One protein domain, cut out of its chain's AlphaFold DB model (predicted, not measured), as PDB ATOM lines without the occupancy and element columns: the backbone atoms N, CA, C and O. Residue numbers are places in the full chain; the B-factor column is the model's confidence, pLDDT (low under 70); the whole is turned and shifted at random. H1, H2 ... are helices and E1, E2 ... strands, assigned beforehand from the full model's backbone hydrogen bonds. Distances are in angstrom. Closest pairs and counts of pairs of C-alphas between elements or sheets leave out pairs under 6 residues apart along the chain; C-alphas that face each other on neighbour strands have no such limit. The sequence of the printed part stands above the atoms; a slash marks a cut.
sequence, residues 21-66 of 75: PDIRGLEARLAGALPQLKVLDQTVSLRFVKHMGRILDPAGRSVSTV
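AT A GLANCE: This is residues 21 to 66 of the 75 residues of an uncharacterized protein of Streptomyces sp. WAC01280 (UniProt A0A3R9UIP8). One helix, H1, lies at one end of an elongated model and a small hairpin of two strands, E1 and E2, at the other, with a long stretch that has no named element spanning the open space between them. After H1 this stretch, residues 34 to 53, folds back and runs to the hairpin. The printed part has 46 residues, with one named helix and two named strands in the order H1, E1, E2; the sheet has the order E1 - E2 and is antiparallel. The class is mixed, helices and strands, with 19 residues, under half, in named elements. The whole is extended, with a radius of gyration of the C-alphas of 15.4 A and spans of 42 by 21 by 16 A, only just elongated.

IN THESE COORDINATES: H1, residues 22 to 33, begins at C-alpha 22 (14.182, 10.573, 34.104) and measures 16.6 A from first to last C-alpha. E1, residues 54 to 56, measures 6.3 A. E2, residues 62 to 65, measures 7.9 A and ends at C-alpha 65 (-5.287, 12.405, 12.043).

HOW THE PARTS SIT: H1 has every O i to N i+4 pair within hydrogen-bond range. H1 and E2 are apart. Residues 50 to 51 pair with residues 54 to 55 of E1, antiparallel. E1 and E2 form a hairpin, antiparallel at 148 degrees between their directions. C-alphas 54 and 65, which face each other, are 4.4 A apart. N 55 and O 64 are within hydrogen-bond range at 2.8 A, as are N 63 and O 55 at 2.9 A.

THE WHOLE: The two C-alphas farthest apart, those of Pro 35 and Val 63, are 41.6 A apart. The printed part has no cut. The link from H1 to E1, 20 residues, is long; the link from E1 to E2, 5 residues, is tight. The mean pLDDT of the printed part is 89.7, and no printed residue is under 70.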
ATOM      1  N   PRO A  21      11.221  10.083  37.165       87.69
ATOM      2  CA  PRO A  21      12.613  10.197  37.609       87.69
ATOM      3  C   PRO A  21      13.602  10.585  36.501       87.69
ATOM      4  O   PRO A  21      14.596  11.256  36.785       87.69
ATOM      5  N   ASP A  22      13.315  10.235  35.241       90.94
ATOM      6  CA  ASP A  22      14.182  10.573  34.104       90.94
ATOM      7  C   ASP A  22      14.315  12.091  33.895       90.94
ATOM      8  O   ASP A  22      15.300  12.543  33.305       90.94
ATOM      9  N   ILE A  23      13.371  12.899  34.407       90.19
ATOM     10  CA  ILE A  23      13.436  14.364  34.296       90.19
ATOM     11  C   ILE A  23      14.684  14.902  34.991       90.19
ATOM     12  O   ILE A  23      15.416  15.704  34.417       90.19
ATOM     13  N   ARG A  24      14.988  14.406  36.194       89.31
ATOM     14  CA  ARG A  24      16.156  14.862  36.961       89.31
ATOM     15  C   ARG A  24      17.463  14.528  36.248       89.31
ATOM     16  O   ARG A  24      18.393  15.330  36.254       89.31
ATOM     17  N   GLY A  25      17.518  13.366  35.594       90.69
ATOM     18  CA  GLY A  25      18.656  12.974  34.764       90.69
ATOM     19  C   GLY A  25      18.827  13.882  33.544       90.69
ATOM     20  O   GLY A  25      19.951  14.258  33.209       90.69
ATOM     21  N   LEU A  26      17.727  14.275  32.897       91.31
ATOM     22  CA  LEU A  26      17.756  15.230  31.792       91.31
ATOM     23  C   LEU A  26      18.223  16.618  32.252       91.31
ATOM     24  O   LEU A  26      19.118  17.184  31.629       91.31
ATOM     25  N   GLU A  27      17.668  17.142  33.344       89.12
ATOM     26  CA  GLU A  27      18.052  18.446  33.896       89.12
ATOM     27  C   GLU A  27      19.538  18.498  34.256       89.12
ATOM     28  O   GLU A  27      20.223  19.450  33.888       89.12
ATOM     29  N   ALA A  28      20.067  17.455  34.905       90.25
ATOM     30  CA  ALA A  28      21.486  17.376  35.243       90.25
ATOM     31  C   ALA A  28      22.381  17.397  33.992       90.25
ATOM     32  O   ALA A  28      23.399  18.090  33.958       90.25
ATOM     33  N   ARG A  29      21.984  16.680  32.931       91.75
ATOM     34  CA  ARG A  29      22.708  16.685  31.650       91.75
ATOM     35  C   ARG A  29      22.647  18.047  30.966       91.75
ATOM     36  O   ARG A  29      23.659  18.491  30.432       91.75
ATOM     37  N   LEU A  30      21.493  18.712  30.996       90.81
ATOM     38  CA  LEU A  30      21.323  20.053  30.439       90.81
ATOM     39  C   LEU A  30      22.157  21.087  31.200       90.81
ATOM     40  O   LEU A  30      22.848  21.876  30.567       90.81
ATOM     41  N   ALA A  31      22.158  21.039  32.533       88.81
ATOM     42  CA  ALA A  31      22.970  21.923  33.365       88.81
ATOM     43  C   ALA A  31      24.476  21.716  33.128       88.81
ATOM     44  O   ALA A  31      25.231  22.685  33.072       88.81
ATOM     45  N   GLY A  32      24.912  20.464  32.939       91.56
ATOM     46  CA  GLY A  32      26.302  20.149  32.605       91.56
ATOM     47  C   GLY A  32      26.711  20.606  31.201       91.56
ATOM     48  O   GLY A  32      27.814  21.114  31.019       91.56
ATOM     49  N   ALA A  33      25.832  20.449  30.208       92.00
ATOM     50  CA  ALA A  33      26.119  20.826  28.823       92.00
ATOM     51  C   ALA A  33      25.986  22.335  28.562       92.00
ATOM     52  O   ALA A  33      26.676  22.874  27.697       92.00
ATOM     53  N   LEU A  34      25.097  23.021  29.287       90.56
ATOM     54  CA  LEU A  34      24.770  24.432  29.100       90.56
ATOM     55  C   LEU A  34      24.806  25.161  30.452       90.56
ATOM     56  O   LEU A  34      23.757  25.449  31.023       90.56
ATOM     57  N   PRO A  35      25.993  25.541  30.958       84.81
ATOM     58  CA  PRO A  35      26.124  26.149  32.287       84.81
ATOM     59  C   PRO A  35      25.361  27.472  32.473       84.81
ATOM     60  O   PRO A  35      25.116  27.902  33.596       84.81
ATOM     61  N   GLN A  36      24.999  28.145  31.375       86.19
ATOM     62  CA  GLN A  36      24.227  29.392  31.392       86.19
ATOM     63  C   GLN A  36      22.707  29.159  31.372       86.19
ATOM     64  O   GLN A  36      21.943  30.107  31.561       86.19
ATOM     65  N   LEU A  37      22.259  27.925  31.128       86.94
ATOM     66  CA  LEU A  37      20.847  27.578  31.103       86.94
ATOM     67  C   LEU A  37      20.285  27.588  32.527       86.94
ATOM     68  O   LEU A  37      20.801  26.922  33.423       86.94
ATOM     69  N   LYS A  38      19.183  28.311  32.719       86.56
ATOM     70  CA  LYS A  38      18.397  28.284  33.952       86.56
ATOM     71  C   LYS A  38      17.030  27.698  33.644       86.56
ATOM     72  O   LYS A  38      16.313  28.231  32.800       86.56
ATOM     73  N   VAL A  39      16.675  26.615  34.327       85.75
ATOM     74  CA  VAL A  39      15.314  26.072  34.286       85.75
ATOM     75  C   VAL A  39      14.436  26.991  35.132       85.75
ATOM     76  O   VAL A  39      14.701  27.167  36.320       85.75
ATOM     77  N   LEU A  40      13.448  27.633  34.508       87.81
ATOM     78  CA  LEU A  40      12.541  28.565  35.191       87.81
ATOM     79  C   LEU A  40      11.213  27.924  35.586       87.81
ATOM     80  O   LEU A  40      10.613  28.342  36.569       87.81
ATOM     81  N   ASP A  41      10.770  26.932  34.821       85.00
ATOM     82  CA  ASP A  41       9.561  26.168  35.088       85.00
ATOM     83  C   ASP A  41       9.722  24.736  34.567       85.00
ATOM     84  O   ASP A  41      10.431  24.500  33.582       85.00
ATOM     85  N   GLN A  42       9.050  23.794  35.227       86.06
ATOM     86  CA  GLN A  42       8.963  22.405  34.802       86.06
ATOM     87  C   GLN A  42       7.518  21.930  34.930       86.06
ATOM     88  O   GLN A  42       7.012  21.687  36.024       86.06
ATOM     89  N   THR A  43       6.882  21.700  33.786       88.75
ATOM     90  CA  THR A  43       5.520  21.174  33.721       88.75
ATOM     91  C   THR A  43       5.526  19.747  33.174       88.75
ATOM     92  O   THR A  43       6.220  19.439  32.206       88.75
ATOM     93  N   VAL A  44       4.726  18.864  33.781       88.00
ATOM     94  CA  VAL A  44       4.527  17.486  33.315       88.00
ATOM     95  C   VAL A  44       3.123  17.346  32.749       88.00
ATOM     96  O   VAL A  44       2.130  17.538  33.449       88.00
ATOM     97  N   SER A  45       3.026  16.980  31.473       87.25
ATOM     98  CA  SER A  45       1.744  16.658  30.848       87.25
ATOM     99  C   SER A  45       1.334  15.229  31.204       87.25
ATOM    100  O   SER A  45       1.958  14.272  30.757       87.25
ATOM    101  N   LEU A  46       0.263  15.075  31.988       85.94
ATOM    102  CA  LEU A  46      -0.252  13.754  32.386       85.94
ATOM    103  C   LEU A  46      -0.944  13.012  31.236       85.94
ATOM    104  O   LEU A  46      -1.008  11.785  31.229       85.94
ATOM    105  N   ARG A  47      -1.485  13.754  30.266       83.88
ATOM    106  CA  ARG A  47      -2.171  13.192  29.105       83.88
ATOM    107  C   ARG A  47      -2.065  14.124  27.907       83.88
ATOM    108  O   ARG A  47      -2.354  15.313  28.014       83.88
ATOM    109  N   PHE A  48      -1.756  13.549  26.749       84.69
ATOM    110  CA  PHE A  48      -1.901  14.211  25.458       84.69
ATOM    111  C   PHE A  48      -3.209  13.763  24.809       84.69
ATOM    112  O   PHE A  48      -3.427  12.575  24.598       84.69
ATOM    113  N   VAL A  49      -4.091  14.710  24.490       89.25
ATOM    114  CA  VAL A  49      -5.310  14.432  23.702       89.25
ATOM    115  C   VAL A  49      -5.030  14.454  22.196       89.25
ATOM    116  O   VAL A  49      -5.728  13.820  21.410       89.25
ATOM    117  N   LYS A  50      -3.971  15.165  21.795       89.06
ATOM    118  CA  LYS A  50      -3.469  15.268  20.427       89.06
ATOM    119  C   LYS A  50      -1.943  15.310  20.457       89.06
ATOM    120  O   LYS A  50      -1.366  15.928  21.347       89.06
ATOM    121  N   HIS A  51      -1.302  14.721  19.454       88.88
ATOM    122  CA  HIS A  51       0.131  14.826  19.215       88.88
ATOM    123  C   HIS A  51       0.424  14.968  17.717       88.88
ATOM    124  O   HIS A  51       0.106  14.058  16.959       88.88
ATOM    125  N   MET A  52       1.026  16.087  17.288       87.06
ATOM    126  CA  MET A  52       1.439  16.331  15.888       87.06
ATOM    127  C   MET A  52       0.395  15.868  14.856       87.06
ATOM    128  O   MET A  52       0.604  14.935  14.089       87.06
ATOM    129  N   GLY A  53      -0.796  16.463  14.915       89.44
ATOM    130  CA  GLY A  53      -1.897  16.160  13.997       89.44
ATOM    131  C   GLY A  53      -2.694  14.924  14.399       89.44
ATOM    132  O   GLY A  53      -3.861  14.821  14.058       89.44
ATOM    133  N   ARG A  54      -2.147  14.017  15.206       92.31
ATOM    134  CA  ARG A  54      -2.828  12.782  15.612       92.31
ATOM    135  C   ARG A  54      -3.718  13.012  16.826       92.31
ATOM    136  O   ARG A  54      -3.247  13.547  17.822       92.31
ATOM    137  N   ILE A  55      -4.967  12.563  16.775       94.81
ATOM    138  CA  ILE A  55      -5.858  12.473  17.942       94.81
ATOM    139  C   ILE A  55      -5.559  11.175  18.686       94.81
ATOM    140  O   ILE A  55      -5.403  10.131  18.044       94.81
ATOM    141  N   LEU A  56      -5.475  11.246  20.015       93.94
ATOM    142  CA  LEU A  56      -5.131  10.120  20.879       93.94
ATOM    143  C   LEU A  56      -6.321   9.693  21.753       93.94
ATOM    144  O   LEU A  56      -7.043  10.530  22.302       93.94
ATOM    145  N   ASP A  57      -6.508   8.382  21.898       92.25
ATOM    146  CA  ASP A  57      -7.474   7.788  22.823       92.25
ATOM    147  C   ASP A  57      -7.011   7.919  24.295       92.25
ATOM    148  O   ASP A  57      -5.914   8.419  24.571       92.25
ATOM    149  N   PRO A  58      -7.822   7.504  25.287       92.75
ATOM    150  CA  PRO A  58      -7.414   7.537  26.695       92.75
ATOM    151  C   PRO A  58      -6.169   6.702  27.031       92.75
ATOM    152  O   PRO A  58      -5.516   6.992  28.028       92.75
ATOM    153  N   ALA A  59      -5.822   5.703  26.213       91.00
ATOM    154  CA  ALA A  59      -4.603   4.907  26.354       91.00
ATOM    155  C   ALA A  59      -3.398   5.527  25.609       91.00
ATOM    156  O   ALA A  59      -2.321   4.934  25.587       91.00
ATOM    157  N   GLY A  60      -3.564   6.701  24.987       88.44
ATOM    158  CA  GLY A  60      -2.523   7.392  24.226       88.44
ATOM    159  C   GLY A  60      -2.303   6.844  22.813       88.44
ATOM    160  O   GLY A  60      -1.378   7.280  22.127       88.44
ATOM    161  N   ARG A  61      -3.131   5.904  22.343       92.56
ATOM    162  CA  ARG A  61      -3.036   5.354  20.985       92.56
ATOM    163  C   ARG A  61      -3.687   6.313  20.008       92.56
ATOM    164  O   ARG A  61      -4.733   6.891  20.283       92.56
ATOM    165  N   SER A  62      -3.083   6.470  18.839       94.25
ATOM    166  CA  SER A  62      -3.669   7.322  17.811       94.25
ATOM    167  C   SER A  62      -4.896   6.674  17.183       94.25
ATOM    168  O   SER A  62      -4.838   5.522  16.761       94.25
ATOM    169  N   VAL A  63      -5.976   7.447  17.098       96.94
ATOM    170  CA  VAL A  63      -7.270   7.016  16.543       96.94
ATOM    171  C   VAL A  63      -7.716   7.839  15.339       96.94
ATOM    172  O   VAL A  63      -8.582   7.407  14.590       96.94
ATOM    173  N   SER A  64      -7.134   9.020  15.134       94.31
ATOM    174  CA  SER A  64      -7.419   9.865  13.972       94.31
ATOM    175  C   SER A  64      -6.246  10.795  13.671       94.31
ATOM    176  O   SER A  64      -5.340  10.951  14.495       94.31
ATOM    177  N   THR A  65      -6.258  11.404  12.487       93.81
ATOM    178  CA  THR A  65      -5.287  12.405  12.043       93.81
ATOM    179  C   THR A  65      -6.017  13.635  11.510       93.81
ATOM    180  O   THR A  65      -6.926  13.529  10.696       93.81
ATOM    181  N   VAL A  66      -5.586  14.802  11.971       90.75
ATOM    182  CA  VAL A  66      -5.939  16.128  11.476       90.75
ATOM    183  C   VAL A  66      -4.746  16.609  10.654       90.75
ATOM    184  O   VAL A  66      -3.661  16.754  11.234       90.75
TER     185      VAL A  66